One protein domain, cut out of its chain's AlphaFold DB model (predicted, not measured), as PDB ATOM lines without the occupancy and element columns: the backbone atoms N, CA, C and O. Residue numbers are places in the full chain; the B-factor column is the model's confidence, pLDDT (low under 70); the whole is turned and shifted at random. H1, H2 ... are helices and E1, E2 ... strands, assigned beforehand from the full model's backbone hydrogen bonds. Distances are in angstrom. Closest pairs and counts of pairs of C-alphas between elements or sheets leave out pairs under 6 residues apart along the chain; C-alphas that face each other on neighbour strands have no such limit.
ATOM      1  N   VAL A  32     -18.608 -16.018  52.270       72.88
ATOM      2  CA  VAL A  32     -19.301 -15.164  51.307       72.88
ATOM      3  C   VAL A  32     -18.312 -14.724  50.238       72.88
ATOM      4  O   VAL A  32     -17.207 -14.283  50.537       72.88
ATOM      5  N   SER A  33     -18.723 -14.838  48.982       77.19
ATOM      6  CA  SER A  33     -18.029 -14.238  47.846       77.19
ATOM      7  C   SER A  33     -18.987 -13.337  47.094       77.19
ATOM      8  O   SER A  33     -20.185 -13.615  47.001       77.19
ATOM      9  N   ILE A  34     -18.448 -12.256  46.548       73.31
ATOM     10  CA  ILE A  34     -19.164 -11.383  45.634       73.31
ATOM     11  C   ILE A  34     -18.310 -11.195  44.391       73.31
ATOM     12  O   ILE A  34     -17.134 -10.846  44.474       73.31
ATOM     13  N   SER A  35     -18.899 -11.472  43.238       72.75
ATOM     14  CA  SER A  35     -18.257 -11.321  41.939       72.75
ATOM     15  C   SER A  35     -19.044 -10.326  41.111       72.75
ATOM     16  O   SER A  35     -20.267 -10.451  40.978       72.75
ATOM     17  N   LEU A  36     -18.345  -9.353  40.533       72.81
ATOM     18  CA  LEU A  36     -18.929  -8.492  39.517       72.81
ATOM     19  C   LEU A  36     -19.267  -9.308  38.284       72.81
ATOM     20  O   LEU A  36     -18.563 -10.250  37.914       72.81
ATOM     21  N   LEU A  37     -20.348  -8.911  37.631       69.69
ATOM     22  CA  LEU A  37     -20.587  -9.377  36.279       69.69
ATOM     23  C   LEU A  37     -19.596  -8.680  35.336       69.69
ATOM     24  O   LEU A  37     -19.184  -7.562  35.639       69.69
ATOM     25  N   PRO A  38     -19.215  -9.298  34.202       47.62
ATOM     26  CA  PRO A  38     -18.176  -8.768  33.312       47.62
ATOM     27  C   PRO A  38     -18.396  -7.323  32.840       47.62
ATOM     28  O   PRO A  38     -17.450  -6.678  32.411       47.62
ATOM     29  N   GLN A  39     -19.634  -6.821  32.910       60.59
ATOM     30  CA  GLN A  39     -19.990  -5.438  32.604       60.59
ATOM     31  C   GLN A  39     -21.026  -4.918  33.601       60.59
ATOM     32  O   GLN A  39     -22.233  -5.031  33.356       60.59
ATOM     33  N   PRO A  40     -20.578  -4.384  34.746       69.50
ATOM     34  CA  PRO A  40     -21.482  -3.815  35.722       69.50
ATOM     35  C   PRO A  40     -22.118  -2.532  35.164       69.50
ATOM     36  O   PRO A  40     -21.409  -1.629  34.718       69.50
ATOM     37  N   SER A  41     -23.451  -2.421  35.188       73.19
ATOM     38  CA  SER A  41     -24.114  -1.151  34.871       73.19
ATOM     39  C   SER A  41     -23.702  -0.111  35.907       73.19
ATOM     40  O   SER A  41     -23.732  -0.371  37.108       73.19
ATOM     41  N   TYR A  42     -23.341   1.081  35.453       79.06
ATOM     42  CA  TYR A  42     -23.045   2.230  36.309       79.06
ATOM     43  C   TYR A  42     -24.276   3.141  36.504       79.06
ATOM     44  O   TYR A  42     -24.156   4.223  37.086       79.06
ATOM     45  N   TYR A  43     -25.461   2.688  36.059       80.94
ATOM     46  CA  TYR A  43     -26.769   3.302  36.298       80.94
ATOM     47  C   TYR A  43     -27.489   2.580  37.448       80.94
ATOM     48  O   TYR A  43     -27.987   1.467  37.262       80.94
ATOM     49  N   PRO A  44     -27.631   3.203  38.631       82.44
ATOM     50  CA  PRO A  44     -28.321   2.580  39.763       82.44
ATOM     51  C   PRO A  44     -29.782   2.178  39.509       82.44
ATOM     52  O   PRO A  44     -30.317   1.317  40.207       82.44
ATOM     53  N   ALA A  45     -30.440   2.792  38.520       75.44
ATOM     54  CA  ALA A  45     -31.799   2.441  38.114       75.44
ATOM     55  C   ALA A  45     -31.892   1.012  37.547       75.44
ATOM     56  O   ALA A  45     -32.884   0.324  37.789       75.44
ATOM     57  N   ASP A  46     -30.842   0.543  36.868       75.69
ATOM     58  CA  ASP A  46     -30.803  -0.784  36.250       75.69
ATOM     59  C   ASP A  46     -30.760  -1.886  37.314       75.69
ATOM     60  O   ASP A  46     -31.465  -2.887  37.216       75.69
ATOM     61  N   TRP A  47     -30.010  -1.673  38.400       82.00
ATOM     62  CA  TRP A  47     -29.763  -2.671  39.454       82.00
ATOM     63  C   TRP A  47     -31.038  -3.197  40.125       82.00
ATOM     64  O   TRP A  47     -31.044  -4.279  40.713       82.00
ATOM     65  N   GLN A  48     -32.130  -2.439  40.020       74.69
ATOM     66  CA  GLN A  48     -33.441  -2.789  40.557       74.69
ATOM     67  C   GLN A  48     -34.127  -3.911  39.768       74.69
ATOM     68  O   GLN A  48     -34.928  -4.651  40.334       74.69
ATOM     69  N   VAL A  49     -33.845  -4.018  38.468       63.00
ATOM     70  CA  VAL A  49     -34.602  -4.866  37.534       63.00
ATOM     71  C   VAL A  49     -33.691  -5.858  36.817       63.00
ATOM     72  O   VAL A  49     -34.119  -6.959  36.474       63.00
ATOM     73  N   THR A  50     -32.425  -5.502  36.607       65.94
ATOM     74  CA  THR A  50     -31.506  -6.258  35.763       65.94
ATOM     75  C   THR A  50     -30.423  -6.965  36.581       65.94
ATOM     76  O   THR A  50     -29.943  -6.486  37.607       65.94
ATOM     77  N   HIS A  51     -30.009  -8.149  36.123       74.75
ATOM     78  CA  HIS A  51     -28.874  -8.889  36.682       74.75
ATOM     79  C   HIS A  51     -27.566  -8.313  36.132       74.75
ATOM     80  O   HIS A  51     -26.902  -8.978  35.349       74.75
ATOM     81  N   THR A  52     -27.247  -7.056  36.431       64.69
ATOM     82  CA  THR A  52     -26.186  -6.319  35.718       64.69
ATOM     83  C   THR A  52     -25.154  -5.691  36.633       64.69
ATOM     84  O   THR A  52     -24.398  -4.871  36.149       64.69
ATOM     85  N   LEU A  53     -25.095  -6.011  37.927       76.88
ATOM     86  CA  LEU A  53     -24.072  -5.450  38.821       76.88
ATOM     87  C   LEU A  53     -23.155  -6.545  39.364       76.88
ATOM     88  O   LEU A  53     -21.980  -6.612  39.021       76.88
ATOM     89  N   ALA A  54     -23.705  -7.429  40.192       82.25
ATOM     90  CA  ALA A  54     -22.948  -8.467  40.879       82.25
ATOM     91  C   ALA A  54     -23.797  -9.707  41.185       82.25
ATOM     92  O   ALA A  54     -25.032  -9.645  41.268       82.25
ATOM     93  N   GLU A  55     -23.103 -10.822  41.388       85.81
ATOM     94  CA  GLU A  55     -23.614 -12.072  41.944       85.81
ATOM     95  C   GLU A  55     -22.906 -12.341  43.279       85.81
ATOM     96  O   GLU A  55     -21.681 -12.253  43.371       85.81
ATOM     97  N   MET A  56     -23.677 -12.661  44.318       87.69
ATOM     98  CA  MET A  56     -23.161 -13.041  45.632       87.69
ATOM     99  C   MET A  56     -23.414 -14.524  45.869       87.69
ATOM    100  O   MET A  56     -24.539 -14.997  45.712       87.69
ATOM    101  N   LYS A  57     -22.391 -15.253  46.307       85.00
ATOM    102  CA  LYS A  57     -22.514 -16.647  46.733       85.00
ATOM    103  C   LYS A  57     -22.203 -16.752  48.212       85.00
ATOM    104  O   LYS A  57     -21.151 -16.300  48.657       85.00
ATOM    105  N   VAL A  58     -23.118 -17.361  48.953       84.38
ATOM    106  CA  VAL A  58     -22.986 -17.626  50.385       84.38
ATOM    107  C   VAL A  58     -22.968 -19.132  50.573       84.38
ATOM    108  O   VAL A  58     -23.918 -19.814  50.198       84.38
ATOM    109  N   TYR A  59     -21.886 -19.649  51.140       85.56
ATOM    110  CA  TYR A  59     -21.801 -21.026  51.590       85.56
ATOM    111  C   TYR A  59     -21.995 -21.066  53.102       85.56
ATOM    112  O   TYR A  59     -21.161 -20.555  53.852       85.56
ATOM    113  N   ASN A  60     -23.100 -21.669  53.534       84.56
ATOM    114  CA  ASN A  60     -23.386 -21.936  54.935       84.56
ATOM    115  C   ASN A  60     -23.114 -23.426  55.239       84.56
ATOM    116  O   ASN A  60     -23.932 -24.271  54.880       84.56
ATOM    117  N   PRO A  61     -21.990 -23.769  55.888       76.44
ATOM    118  CA  PRO A  61     -21.644 -25.149  56.239       76.44
ATOM    119  C   PRO A  61     -22.365 -25.666  57.493       76.44
ATOM    120  O   PRO A  61     -22.134 -26.804  57.903       76.44
ATOM    121  N   MET A  62     -23.189 -24.837  58.141       81.50
ATOM    122  CA  MET A  62     -23.889 -25.192  59.372       81.50
ATOM    123  C   MET A  62     -25.079 -26.095  59.069       81.50
ATOM    124  O   MET A  62     -25.711 -25.967  58.028       81.50
ATOM    125  N   SER A  63     -25.440 -26.974  60.005       79.75
ATOM    126  CA  SER A  63     -26.608 -27.858  59.870       79.75
ATOM    127  C   SER A  63     -27.953 -27.118  59.886       79.75
ATOM    128  O   SER A  63     -28.974 -27.723  59.572       79.75
ATOM    129  N   GLU A  64     -27.953 -25.830  60.229       85.00
ATOM    130  CA  GLU A  64     -29.118 -24.946  60.310       85.00
ATOM    131  C   GLU A  64     -28.901 -23.692  59.451       85.00
ATOM    132  O   GLU A  64     -27.768 -23.310  59.143       85.00
ATOM    133  N   ASP A  65     -29.992 -23.009  59.114       89.12
ATOM    134  CA  ASP A  65     -29.934 -21.674  58.523       89.12
ATOM    135  C   ASP A  65     -29.224 -20.700  59.474       89.12
ATOM    136  O   ASP A  65     -29.402 -20.761  60.693       89.12
ATOM    137  N   ILE A  66     -28.453 -19.767  58.919       89.88
ATOM    138  CA  ILE A  66     -27.853 -18.671  59.689       89.88
ATOM    139  C   ILE A  66     -28.698 -17.407  59.522       89.88
ATOM    140  O   ILE A  66     -29.065 -17.031  58.411       89.88
ATOM    141  N   GLU A  67     -29.018 -16.742  60.626       92.44
ATOM    142  CA  GLU A  67     -29.696 -15.446  60.664       92.44
ATOM    143  C   GLU A  67     -28.652 -14.364  60.953       92.44
ATOM    144  O   GLU A  67     -28.023 -14.381  62.008       92.44
ATOM    145  N   CYS A  68     -28.438 -13.445  60.009       91.31
ATOM    146  CA  CYS A  68     -27.413 -12.403  60.093       91.31
ATOM    147  C   CYS A  68     -28.016 -11.011  59.874       91.31
ATOM    148  O   CYS A  68     -28.997 -10.853  59.143       91.31
ATOM    149  N   GLN A  69     -27.375  -9.983  60.431       92.44
ATOM    150  CA  GLN A  69     -27.532  -8.612  59.953       92.44
ATOM    151  C   GLN A  69     -26.740  -8.467  58.653       92.44
ATOM    152  O   GLN A  69     -25.511  -8.421  58.648       92.44
ATOM    153  N   PHE A  70     -27.458  -8.452  57.539       92.88
ATOM    154  CA  PHE A  70     -26.904  -8.332  56.207       92.88
ATOM    155  C   PHE A  70     -26.835  -6.863  55.798       92.88
ATOM    156  O   PHE A  70     -27.859  -6.191  55.673       92.88
ATOM    157  N   ARG A  71     -25.620  -6.362  55.590       92.81
ATOM    158  CA  ARG A  71     -25.353  -4.971  55.232       92.81
ATOM    159  C   ARG A  71     -24.670  -4.890  53.872       92.81
ATOM    160  O   ARG A  71     -23.644  -5.524  53.652       92.81
ATOM    161  N   VAL A  72     -25.225  -4.083  52.973       91.50
ATOM    162  CA  VAL A  72     -24.663  -3.788  51.648       91.50
ATOM    163  C   VAL A  72     -24.226  -2.331  51.621       91.50
ATOM    164  O   VAL A  72     -25.003  -1.446  51.981       91.50
ATOM    165  N   VAL A  73     -22.993  -2.086  51.187       91.69
ATOM    166  CA  VAL A  73     -22.391  -0.757  51.072       91.69
ATOM    167  C   VAL A  73     -21.885  -0.567  49.648       91.69
ATOM    168  O   VAL A  73     -21.057  -1.341  49.175       91.69
ATOM    169  N   VAL A  74     -22.356   0.485  48.985       89.69
ATOM    170  CA  VAL A  74     -21.777   1.002  47.741       89.69
ATOM    171  C   VAL A  74     -20.970   2.241  48.101       89.69
ATOM    172  O   VAL A  74     -21.543   3.193  48.628       89.69
ATOM    173  N   SER A  75     -19.661   2.254  47.858       89.38
ATOM    174  CA  SER A  75     -18.790   3.397  48.163       89.38
ATOM    175  C   SER A  75     -18.012   3.880  46.939       89.38
ATOM    176  O   SER A  75     -17.625   3.098  46.076       89.38
ATOM    177  N   GLN A  76     -17.809   5.195  46.857       86.19
ATOM    178  CA  GLN A  76     -17.092   5.887  45.783       86.19
ATOM    179  C   GLN A  76     -16.617   7.242  46.323       86.19
ATOM    180  O   GLN A  76     -17.429   8.009  46.843       86.19
ATOM    181  N   ASP A  77     -15.313   7.526  46.240       78.25
ATOM    182  CA  ASP A  77     -14.693   8.813  46.615       78.25
ATOM    183  C   ASP A  77     -15.160   9.389  47.968       78.25
ATOM    184  O   ASP A  77     -15.565  10.547  48.084       78.25
ATOM    185  N   GLY A  78     -15.185   8.553  49.011       70.50
ATOM    186  CA  GLY A  78     -15.614   8.948  50.363       70.50
ATOM    187  C   GLY A  78     -17.128   9.151  50.536       70.50
ATOM    188  O   GLY A  78     -17.598   9.326  51.659       70.50
ATOM    189  N   SER A  79     -17.912   9.073  49.461       82.44
ATOM    190  CA  SER A  79     -19.370   8.953  49.518       82.44
ATOM    191  C   SER A  79     -19.761   7.480  49.670       82.44
ATOM    192  O   SER A  79     -19.048   6.585  49.210       82.44
ATOM    193  N   SER A  80     -20.902   7.199  50.300       84.00
ATOM    194  CA  SER A  80     -21.444   5.838  50.379       84.00
ATOM    195  C   SER A  80     -22.969   5.811  50.373       84.00
ATOM    196  O   SER A  80     -23.627   6.791  50.731       84.00
ATOM    197  N   ALA A  81     -23.513   4.676  49.953       87.31
ATOM    198  CA  ALA A  81     -24.911   4.313  50.062       87.31
ATOM    199  C   ALA A  81     -24.981   2.957  50.771       87.31
ATOM    200  O   ALA A  81     -24.365   1.990  50.322       87.31
ATOM    201  N   THR A  82     -25.706   2.894  51.886       88.38
ATOM    202  CA  THR A  82     -25.721   1.719  52.763       88.38
ATOM    203  C   THR A  82     -27.147   1.273  53.020       88.38
ATOM    204  O   THR A  82     -28.037   2.095  53.228       88.38
ATOM    205  N   THR A  83     -27.357  -0.036  53.055       90.12
ATOM    206  CA  THR A  83     -28.603  -0.650  53.508       90.12
ATOM    207  C   THR A  83     -28.287  -1.840  54.399       90.12
ATOM    208  O   THR A  83     -27.314  -2.552  54.157       90.12
ATOM    209  N   THR A  84     -29.088  -2.025  55.444       89.94
ATOM    210  CA  THR A  84     -28.931  -3.104  56.419       89.94
ATOM    211  C   THR A  84     -30.289  -3.741  56.661       89.94
ATOM    212  O   THR A  84     -31.258  -3.039  56.943       89.94
ATOM    213  N   GLU A  85     -30.351  -5.063  56.595       90.38
ATOM    214  CA  GLU A  85     -31.549  -5.845  56.884       90.38
ATOM    215  C   GLU A  85     -31.187  -7.152  57.591       90.38
ATOM    216  O   GLU A  85     -30.094  -7.685  57.423       90.38
ATOM    217  N   THR A  86     -32.104  -7.695  58.387       90.25
ATOM    218  CA  THR A  86     -31.927  -9.039  58.949       90.25
ATOM    219  C   THR A  86     -32.333 -10.064  57.900       90.25
ATOM    220  O   THR A  86     -33.469 -10.041  57.424       90.25
ATOM    221  N   ARG A  87     -31.424 -10.975  57.548       91.50
ATOM    222  CA  ARG A  87     -31.656 -11.984  56.511       91.50
ATOM    223  C   ARG A  87     -31.212 -13.368  56.969       91.50
ATOM    224  O   ARG A  87     -30.195 -13.519  57.645       91.50
ATOM    225  N   ARG A  88     -31.983 -14.382  56.568       91.69
ATOM    226  CA  ARG A  88     -31.651 -15.797  56.756       91.69
ATOM    227  C   ARG A  88     -30.975 -16.369  55.514       91.69
ATOM    228  O   ARG A  88     -31.455 -16.151  54.401       91.69
ATOM    229  N   PHE A  89     -29.894 -17.112  55.720       89.75
ATOM    230  CA  PHE A  89     -29.154 -17.812  54.674       89.75
ATOM    231  C   PHE A  89     -29.260 -19.327  54.900       89.75
ATOM    232  O   PHE A  89     -28.807 -19.811  55.944       89.75
ATOM    233  N   PRO A  90     -29.855 -20.076  53.951       89.50
ATOM    234  CA  PRO A  90     -30.037 -21.515  54.091       89.50
ATOM    235  C   PRO A  90     -28.724 -22.283  54.222       89.50
ATOM    236  O   PRO A  90     -27.688 -21.809  53.760       89.50
ATOM    237  N   ASN A  91     -28.768 -23.484  54.803       83.94
ATOM    238  CA  ASN A  91     -27.661 -24.449  54.733       83.94
ATOM    239  C   ASN A  91     -27.268 -24.729  53.263       83.94
ATOM    240  O   ASN A  91     -28.127 -24.855  52.386       83.94
ATOM    241  N   GLY A  92     -25.965 -24.814  52.995       74.25
ATOM    242  CA  GLY A  92     -25.390 -25.122  51.691       74.25
ATOM    243  C   GLY A  92     -24.973 -23.884  50.897       74.25
ATOM    244  O   GLY A  92     -24.847 -22.778  51.424       74.25
ATOM    245  N   LEU A  93     -24.697 -24.084  49.605       82.00
ATOM    246  CA  LEU A  93     -24.299 -23.014  48.690       82.00
ATOM    247  C   LEU A  93     -25.535 -22.328  48.099       82.00
ATOM    248  O   LEU A  93     -26.272 -22.924  47.318       82.00
ATOM    249  N   ASN A  94     -25.709 -21.049  48.415       82.25
ATOM    250  CA  ASN A  94     -26.803 -20.213  47.939       82.25
ATOM    251  C   ASN A  94     -26.263 -19.077  47.071       82.25
ATOM    252  O   ASN A  94     -25.261 -18.446  47.407       82.25
ATOM    253  N   THR A  95     -26.930 -18.812  45.950       83.69
ATOM    254  CA  THR A  95     -26.528 -17.776  44.991       83.69
ATOM    255  C   THR A  95     -27.609 -16.705  44.899       83.69
ATOM    256  O   THR A  95     -28.772 -17.017  44.649       83.69
ATOM    257  N   TYR A  96     -27.214 -15.447  45.077       86.31
ATOM    258  CA  TYR A  96     -28.077 -14.273  45.058       86.31
ATOM    259  C   TYR A  96     -27.650 -13.346  43.921       86.31
ATOM    260  O   TYR A  96     -26.511 -12.877  43.868       86.31
ATOM    261  N   LYS A  97     -28.574 -13.075  43.001       83.31
ATOM    262  CA  LYS A  97     -28.352 -12.163  41.871       83.31
ATOM    263  C   LYS A  97     -28.566 -10.714  42.289       83.31
ATOM    264  O   LYS A  97     -29.136 -10.461  43.345       83.31
ATOM    265  N   THR A  98     -28.177  -9.768  41.428       84.94
ATOM    266  CA  THR A  98     -28.222  -8.325  41.722       84.94
ATOM    267  C   THR A  98     -29.518  -7.876  42.418       84.94
ATOM    268  O   THR A  98     -29.400  -7.419  43.552       84.94
ATOM    269  N   PRO A  99     -30.746  -8.092  41.894       86.12
ATOM    270  CA  PRO A  99     -31.971  -7.611  42.553       86.12
ATOM    271  C   PRO A  99     -32.268  -8.282  43.903       86.12
ATOM    272  O   PRO A  99     -33.041  -7.762  44.698       86.12
ATOM    273  N   GLN A 100     -31.662  -9.443  44.162       87.06
ATOM    274  CA  GLN A 100     -31.815 -10.205  45.400       87.06
ATOM    275  C   GLN A 100     -30.790  -9.798  46.461       87.06
ATOM    276  O   GLN A 100     -30.867 -10.292  47.582       87.06
ATOM    277  N   LEU A 101     -29.816  -8.936  46.146       86.56
ATOM    278  CA  LEU A 101     -28.831  -8.484  47.125       86.56
ATOM    279  C   LEU A 101     -29.504  -7.581  48.158       86.56
ATOM    280  O   LEU A 101     -29.560  -7.954  49.319       86.56
ATOM    281  N   CYS A 102     -30.119  -6.471  47.769       88.06
ATOM    282  CA  CYS A 102     -30.843  -5.603  48.697       88.06
ATOM    283  C   CYS A 102     -31.984  -4.853  47.999       88.06
ATOM    284  O   CYS A 102     -32.155  -4.944  46.783       88.06
ATOM    285  N   ASN A 103     -32.764  -4.081  48.760       86.56
ATOM    286  CA  ASN A 103     -33.735  -3.159  48.180       86.56
ATOM    287  C   ASN A 103     -33.031  -1.939  47.558       86.56
ATOM    288  O   ASN A 103     -32.933  -0.874  48.170       86.56
ATOM    289  N   TRP A 104     -32.590  -2.086  46.309       85.31
ATOM    290  CA  TRP A 104     -31.929  -1.029  45.535       85.31
ATOM    291  C   TRP A 104     -32.769   0.241  45.376       85.31
ATOM    292  O   TRP A 104     -32.216   1.332  45.278       85.31
ATOM    293  N   ARG A 105     -34.104   0.127  45.386       79.00
ATOM    294  CA  ARG A 105     -35.014   1.278  45.267       79.00
ATOM    295  C   ARG A 105     -35.013   2.152  46.522       79.00
ATOM    296  O   ARG A 105     -35.254   3.351  46.429       79.00
ATOM    297  N   GLY A 106     -34.764   1.550  47.683       75.62
ATOM    298  CA  GLY A 106     -34.648   2.248  48.964       75.62
ATOM    299  C   GLY A 106     -33.228   2.717  49.292       75.62
ATOM    300  O   GLY A 106     -33.031   3.322  50.344       75.62
ATOM    301  N   LEU A 107     -32.239   2.431  48.436       84.06
ATOM    302  CA  LEU A 107     -30.838   2.749  48.693       84.06
ATOM    303  C   LEU A 107     -30.585   4.252  48.492       84.06
ATOM    304  O   LEU A 107     -30.653   4.770  47.379       84.06
ATOM    305  N   GLN A 108     -30.289   4.961  49.583       84.38
ATOM    306  CA  GLN A 108     -30.043   6.403  49.550       84.38
ATOM    307  C   GLN A 108     -28.563   6.697  49.284       84.38
ATOM    308  O   GLN A 108     -27.700   6.415  50.117       84.38
ATOM    309  N   PHE A 109     -28.274   7.279  48.119       84.94
ATOM    310  CA  PHE A 109     -26.948   7.799  47.791       84.94
ATOM    311  C   PHE A 109     -26.699   9.116  48.526       84.94
ATOM    312  O   PHE A 109     -27.568   9.985  48.550       84.94
ATOM    313  N   ASN A 110     -25.490   9.286  49.065       84.12
ATOM    314  CA  ASN A 110     -25.063  10.503  49.758       84.12
ATOM    315  C   ASN A 110     -23.904  11.197  49.022       84.12
ATOM    316  O   ASN A 110     -23.253  10.610  48.156       84.12
ATOM    317  N   GLY A 111     -23.632  12.457  49.370       84.06
ATOM    318  CA  GLY A 111     -22.431  13.171  48.927       84.06
ATOM    319  C   GLY A 111     -22.333  13.385  47.410       84.06
ATOM    320  O   GLY A 111     -23.284  13.833  46.766       84.06
ATOM    321  N   ALA A 112     -21.155  13.108  46.847       77.56
ATOM    322  CA  ALA A 112     -20.868  13.288  45.423       77.56
ATOM    323  C   ALA A 112     -21.668  12.315  44.541       77.56
ATOM    324  O   ALA A 112     -22.153  12.714  43.480       77.56
ATOM    325  N   MET A 113     -21.906  11.087  45.022       82.19
ATOM    326  CA  MET A 113     -22.725  10.097  44.313       82.19
ATOM    327  C   MET A 113     -24.167  10.572  44.123       82.19
ATOM    328  O   MET A 113     -24.690  10.500  43.015       82.19
ATOM    329  N   ALA A 114     -24.788  11.129  45.169       81.75
ATOM    330  CA  ALA A 114     -26.154  11.652  45.095       81.75
ATOM    331  C   ALA A 114     -26.295  12.743  44.023       81.75
ATOM    332  O   ALA A 114     -27.231  12.733  43.226       81.75
ATOM    333  N   LYS A 115     -25.325  13.666  43.978       80.19
ATOM    334  CA  LYS A 115     -25.288  14.760  42.999       80.19
ATOM    335  C   LYS A 115     -25.049  14.254  41.575       80.19
ATOM    336  O   LYS A 115     -25.654  14.787  40.649       80.19
ATOM    337  N   SER A 116     -24.191  13.247  41.394       77.38
ATOM    338  CA  SER A 116     -23.941  12.644  40.079       77.38
ATOM    339  C   SER A 116     -25.194  11.952  39.550       77.38
ATOM    340  O   SER A 116     -25.685  12.319  38.486       77.38
ATOM    341  N   VAL A 117     -25.781  11.047  40.338       79.94
ATOM    342  CA  VAL A 117     -26.976  10.288  39.943       79.94
ATOM    343  C   VAL A 117     -28.157  11.222  39.664       79.94
ATOM    344  O   VAL A 117     -28.850  11.036  38.669       79.94
ATOM    345  N   ALA A 118     -28.353  12.272  40.469       75.75
ATOM    346  CA  ALA A 118     -29.417  13.252  40.237       75.75
ATOM    347  C   ALA A 118     -29.214  14.096  38.963       75.75
ATOM    348  O   ALA A 118     -30.193  14.527  38.357       75.75
ATOM    349  N   ARG A 119     -27.962  14.352  38.558       71.19
ATOM    350  CA  ARG A 119     -27.634  15.201  37.401       71.19
ATOM    351  C   ARG A 119     -27.565  14.424  36.088       71.19
ATOM    352  O   ARG A 119     -27.975  14.953  35.062       71.19
ATOM    353  N   THR A 120     -26.999  13.220  36.104       67.81
ATOM    354  CA  THR A 120     -26.672  12.458  34.887       67.81
ATOM    355  C   THR A 120     -27.348  11.089  34.822       67.81
ATOM    356  O   THR A 120     -27.240  10.405  33.810       67.81
ATOM    357  N   GLY A 121     -28.040  10.666  35.884       68.75
ATOM    358  CA  GLY A 121     -28.644   9.334  35.988       68.75
ATOM    359  C   GLY A 121     -27.647   8.214  36.303       68.75
ATOM    360  O   GLY A 121     -28.069   7.076  36.505       68.75
ATOM    361  N   HIS A 122     -26.347   8.516  36.388       75.50
ATOM    362  CA  HIS A 122     -25.287   7.532  36.590       75.50
ATOM    363  C   HIS A 122     -24.234   7.968  37.622       75.50
ATOM    364  O   HIS A 122     -24.137   9.142  37.997       75.50
ATOM    365  N   LEU A 123     -23.437   7.006  38.096       81.19
ATOM    366  CA  LEU A 123     -22.321   7.254  39.019       81.19
ATOM    367  C   LEU A 123     -21.195   8.052  38.341       81.19
ATOM    368  O   LEU A 123     -21.053   8.008  37.119       81.19
ATOM    369  N   SER A 124     -20.407   8.802  39.113       76.00
ATOM    370  CA  SER A 124     -19.293   9.601  38.578       76.00
ATOM    371  C   SER A 124     -18.140   8.715  38.099       76.00
ATOM    372  O   SER A 124     -18.057   7.555  38.491       76.00
ATOM    373  N   GLU A 125     -17.244   9.248  37.263       75.31
ATOM    374  CA  GLU A 125     -16.067   8.524  36.763       75.31
ATOM    375  C   GLU A 125     -15.014   8.331  37.860       75.31
ATOM    376  O   GLU A 125     -14.094   9.129  38.022       75.31
ATOM    377  N   SER A 126     -15.187   7.283  38.657       71.75
ATOM    378  CA  SER A 126     -14.227   6.840  39.665       71.75
ATOM    379  C   SER A 126     -14.491   5.377  40.018       71.75
ATOM    380  O   SER A 126     -15.474   4.776  39.570       71.75
ATOM    381  N   TYR A 127     -13.614   4.787  40.822       78.88
ATOM    382  CA  TYR A 127     -13.744   3.410  41.274       78.88
ATOM    383  C   TYR A 127     -14.887   3.271  42.287       78.88
ATOM    384  O   TYR A 127     -14.922   3.962  43.307       78.88
ATOM    385  N   VAL A 128     -15.826   2.370  42.004       83.81
ATOM    386  CA  VAL A 128     -16.960   2.049  42.875       83.81
ATOM    387  C   VAL A 128     -16.688   0.713  43.547       83.81
ATOM    388  O   VAL A 128     -16.427  -0.275  42.865       83.81
ATOM    389  N   PHE A 129     -16.799   0.661  44.871       86.56
ATOM    390  CA  PHE A 129     -16.728  -0.575  45.643       86.56
ATOM    391  C   PHE A 129     -18.125  -1.003  46.087       86.56
ATOM    392  O   PHE A 129     -18.874  -0.220  46.668       86.56
ATOM    393  N   LEU A 130     -18.458  -2.264  45.837       88.81
ATOM    394  CA  LEU A 130     -19.621  -2.954  46.370       88.81
ATOM    395  C   LEU A 130     -19.146  -3.939  47.440       88.81
ATOM    396  O   LEU A 130     -18.506  -4.947  47.136       88.81
ATOM    397  N   SER A 131     -19.487  -3.649  48.688       88.75
ATOM    398  CA  SER A 131     -19.136  -4.460  49.849       88.75
ATOM    399  C   SER A 131     -20.385  -5.039  50.497       88.75
ATOM    400  O   SER A 131     -21.374  -4.337  50.702       88.75
ATOM    401  N   VAL A 132     -20.325  -6.315  50.855       89.94
ATOM    402  CA  VAL A 132     -21.368  -7.022  51.600       89.94
ATOM    403  C   VAL A 132     -20.806  -7.521  52.925       89.94
ATOM    404  O   VAL A 132     -19.681  -8.014  52.982       89.94
ATOM    405  N   TYR A 133     -21.593  -7.393  53.988       90.00
ATOM    406  CA  TYR A 133     -21.239  -7.782  55.348       90.00
ATOM    407  C   TYR A 133     -22.360  -8.646  55.929       90.00
ATOM    408  O   TYR A 133     -23.527  -8.258  55.900       90.00
ATOM    409  N   LEU A 134     -22.010  -9.817  56.448       89.81
ATOM    410  CA  LEU A 134     -22.865 -10.671  57.262       89.81
ATOM    411  C   LEU A 134     -22.371 -10.528  58.702       89.81
ATOM    412  O   LEU A 134     -21.356 -11.110  59.080       89.81
ATOM    413  N   GLU A 135     -23.055  -9.698  59.482       88.88
ATOM    414  CA  GLU A 135     -22.665  -9.314  60.839       88.88
ATOM    415  C   GLU A 135     -23.652  -9.880  61.858       88.88
ATOM    416  O   GLU A 135     -24.812 -10.136  61.534       88.88
ATOM    417  N   ASN A 136     -23.211 -10.060  63.106       88.12
ATOM    418  CA  ASN A 136     -24.072 -10.521  64.203       88.12
ATOM    419  C   ASN A 136     -24.845 -11.813  63.852       88.12
ATOM    420  O   ASN A 136     -26.037 -11.927  64.134       88.12
ATOM    421  N   CYS A 137     -24.172 -12.761  63.190       88.00
ATOM    422  CA  CYS A 137     -24.776 -14.004  62.723       88.00
ATOM    423  C   CYS A 137     -25.045 -14.981  63.873       88.00
ATOM    424  O   CYS A 137     -24.180 -15.209  64.719       88.00
ATOM    425  N   VAL A 138     -26.217 -15.614  63.867       88.50
ATOM    426  CA  VAL A 138     -26.596 -16.680  64.805       88.50
ATOM    427  C   VAL A 138     -27.263 -17.840  64.069       88.50
ATOM    428  O   VAL A 138     -27.941 -17.633  63.065       88.50
ATOM    429  N   LEU A 139     -27.111 -19.066  64.571       86.94
ATOM    430  CA  LEU A 139     -27.893 -20.205  64.081       86.94
ATOM    431  C   LEU A 139     -29.389 -19.979  64.348       86.94
ATOM    432  O   LEU A 139     -29.778 -19.557  65.442       86.94
ATOM    433  N   ALA A 140     -30.233 -20.237  63.348       84.06
ATOM    434  CA  ALA A 140     -31.647 -19.870  63.375       84.06
ATOM    435  C   ALA A 140     -32.451 -20.596  64.466       84.06
ATOM    436  O   ALA A 140     -33.435 -20.034  64.954       84.06
ATOM    437  N   ILE A 141     -32.043 -21.809  64.860       82.06
ATOM    438  CA  ILE A 141     -32.732 -22.602  65.887       82.06
ATOM    439  C   ILE A 141     -31.933 -22.566  67.191       82.06
ATOM    440  O   ILE A 141     -32.446 -22.115  68.214       82.06
ATOM    441  N   SER A 142     -30.669 -22.991  67.157       81.25
ATOM    442  CA  SER A 142     -29.840 -23.123  68.367       81.25
ATOM    443  C   SER A 142     -29.308 -21.799  68.930       81.25
ATOM    444  O   SER A 142     -28.779 -21.782  70.039       81.25
ATOM    445  N   ARG A 143     -29.447 -20.683  68.195       87.94
ATOM    446  CA  ARG A 143     -28.999 -19.328  68.585       87.94
ATOM    447  C   ARG A 143     -27.503 -19.199  68.894       87.94
ATOM    448  O   ARG A 143     -27.076 -18.199  69.469       87.94
ATOM    449  N   THR A 144     -26.693 -20.167  68.475       83.44
ATOM    450  CA  THR A 144     -25.236 -20.122  68.650       83.44
ATOM    451  C   THR A 144     -24.633 -19.026  67.763       83.44
ATOM    452  O   THR A 144     -24.983 -18.976  66.580       83.44
ATOM    453  N   PRO A 145     -23.739 -18.161  68.283       82.69
ATOM    454  CA  PRO A 145     -23.052 -17.155  67.477       82.69
ATOM    455  C   PRO A 145     -22.193 -17.786  66.381       82.69
ATOM    456  O   PRO A 145     -21.479 -18.760  66.618       82.69
ATOM    457  N   VAL A 146     -22.231 -17.189  65.195       81.00
ATOM    458  CA  VAL A 146     -21.424 -17.565  64.033       81.00
ATOM    459  C   VAL A 146     -20.531 -16.384  63.659       81.00
ATOM    460  O   VAL A 146     -20.927 -15.225  63.782       81.00
ATOM    461  N   GLN A 147     -19.305 -16.670  63.220       79.69
ATOM    462  CA  GLN A 147     -18.338 -15.643  62.843       79.69
ATOM    463  C   GLN A 147     -18.874 -14.756  61.705       79.69
ATOM    464  O   GLN A 147     -19.334 -15.263  60.682       79.69
ATOM    465  N   SER A 148     -18.777 -13.435  61.883       82.25
ATOM    466  CA  SER A 148     -19.120 -12.453  60.850       82.25
ATOM    467  C   SER A 148     -18.172 -12.555  59.655       82.25
ATOM    468  O   SER A 148     -16.964 -12.726  59.834       82.25
ATOM    469  N   VAL A 149     -18.700 -12.380  58.445       80.19
ATOM    470  CA  VAL A 149     -17.921 -12.442  57.200       80.19
ATOM    471  C   VAL A 149     -18.287 -11.314  56.248       80.19
ATOM    472  O   VAL A 149     -19.415 -10.831  56.245       80.19
ATOM    473  N   SER A 150     -17.330 -10.877  55.435       85.50
ATOM    474  CA  SER A 150     -17.534  -9.819  54.448       85.50
ATOM    475  C   SER A 150     -16.837 -10.142  53.134       85.50
ATOM    476  O   SER A 150     -15.869 -10.899  53.094       85.50
ATOM    477  N   ALA A 151     -17.344  -9.563  52.051       76.44
ATOM    478  CA  ALA A 151     -16.716  -9.618  50.740       76.44
ATOM    479  C   ALA A 151     -16.863  -8.264  50.047       76.44
ATOM    480  O   ALA A 151     -17.879  -7.588  50.203       76.44
ATOM    481  N   SER A 152     -15.849  -7.869  49.282       79.56
ATOM    482  CA  SER A 152     -15.852  -6.617  48.529       79.56
ATOM    483  C   SER A 152     -15.358  -6.854  47.114       79.56
ATOM    484  O   SER A 152     -14.467  -7.665  46.873       79.56
ATOM    485  N   THR A 153     -15.956  -6.140  46.174       79.12
ATOM    486  CA  THR A 153     -15.547  -6.106  44.776       79.12
ATOM    487  C   THR A 153     -15.718  -4.684  44.265       79.12
ATOM    488  O   THR A 153     -16.479  -3.913  44.843       79.12
ATOM    489  N   GLY A 154     -15.026  -4.296  43.202       81.81
ATOM    490  CA  GLY A 154     -15.191  -2.950  42.673       81.81
ATOM    491  C   GLY A 154     -14.869  -2.842  41.199       81.81
ATOM    492  O   GLY A 154     -14.157  -3.680  40.650       81.81
ATOM    493  N   PHE A 155     -15.461  -1.836  40.571       75.94
ATOM    494  CA  PHE A 155     -15.366  -1.580  39.143       75.94
ATOM    495  C   PHE A 155     -15.102  -0.103  38.890       75.94
ATOM    496  O   PHE A 155     -15.532   0.766  39.650       75.94
ATOM    497  N   LEU A 156     -14.400   0.176  37.798       73.56
ATOM    498  CA  LEU A 156     -14.148   1.536  37.355       73.56
ATOM    499  C   LEU A 156     -15.309   2.018  36.483       73.56
ATOM    500  O   LEU A 156     -15.569   1.444  35.425       73.56
ATOM    501  N   VAL A 157     -15.969   3.098  36.897       72.12
ATOM    502  CA  VAL A 157     -16.912   3.813  36.032       72.12
ATOM    503  C   VAL A 157     -16.102   4.655  35.048       72.12
ATOM    504  O   VAL A 157     -15.361   5.544  35.461       72.12
TER     505      VAL A 157
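AT A GLANCE: This is residues 32 to 157 of the 950 residues of an uncharacterized protein of Candidatus Eisenbacteria bacterium (UniProt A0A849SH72). An elongated sandwich of two antiparallel sheets, a long, twisted one of four strands, E4 E3 E6 E7, and a smaller one of three, E1 E2 E5; the two come close along their edge strands E7 and E1. The helix H2 stands up at one end of the larger sheet, by the turn from E3 to E4, and the short helix H1 follows E5 and grazes the smaller sheet. The printed part has 126 residues with seven named strands and two named helices, in the order E1 E2 E3 E4 E5 H1 H2 E6 E7; the class is mostly strand. It is compact, with a radius of gyration of the C-alphas of 15.2 A, and spans 49 by 26 by 21 A.

IN THESE COORDINATES: E1 is residues 32 to 36, 13.6 A long, from C-alpha 32 at (-19.301, -15.164, 51.307). After residues 37 to 53, with no named element, comes E2, residues 54 to 60, 19.5 A. E3, residues 66 to 76, measures 30.2 A, and E4, residues 79 to 89, 29.0 A; E4 bends by 68 degrees at residue 86. E5 is residues 92 to 96, 13.0 A; H1 is residues 98 to 101, 5.4 A; H2 is residues 111 to 120, 14.7 A, from C-alpha 111 at (-22.431, 13.171, 48.927). E6, residues 127 to 139, 35.7 A, bends by 50 degrees at residue 136. E7 is residues 149 to 156, 24.6 A, ending with C-alpha 156 at (-14.148, 1.536, 37.355).

HOW THE PARTS SIT: In the smaller sheet E1 and E2 form a hairpin, with N 33 and O 57 2.9 A apart, within hydrogen-bond range; E2 and E5 have N 58 and O 94 at 2.9 A. In the larger sheet the hairpin of E3 and E4 has N 70 and O 85 at 2.7 A, E3 and E6 have N 71 and O 133 at 2.8 A, and the hairpin of E6 and E7 has N 132 and O 151 at 2.8 A. The sheets form a sandwich, two sheets face to face, with best planes 34 degrees apart. The closest C-alphas of E1 and E7 are those of Ser 33 and Ala 151, 5.6 A. H2 is on the larger sheet, over E4, at a height over the sheet of 10.2 A, and its line rises 74 degrees: it stands up from the sheet. Its closest C-alphas to E4 are those of Gly 111 and Ser 79, 5.2 A. H1 only grazes the smaller sheet; its closest C-alphas to E2 are those of Thr 98 and Ala 54, 5.3 A. In H2 every O i to N i+4 pair is within hydrogen-bond range; H1 is too short for such a pair.

THE WHOLE: The C-alphas farthest apart, those of Arg 119 and Ser 142, are 49.3 A apart. The printed part has no cut, and the link E1 to E2, 17 residues, is long. The mean pLDDT of the printed part is 81.7; residues 37 to 40, 49 to 50, 52 and 120 to 121 are under 70.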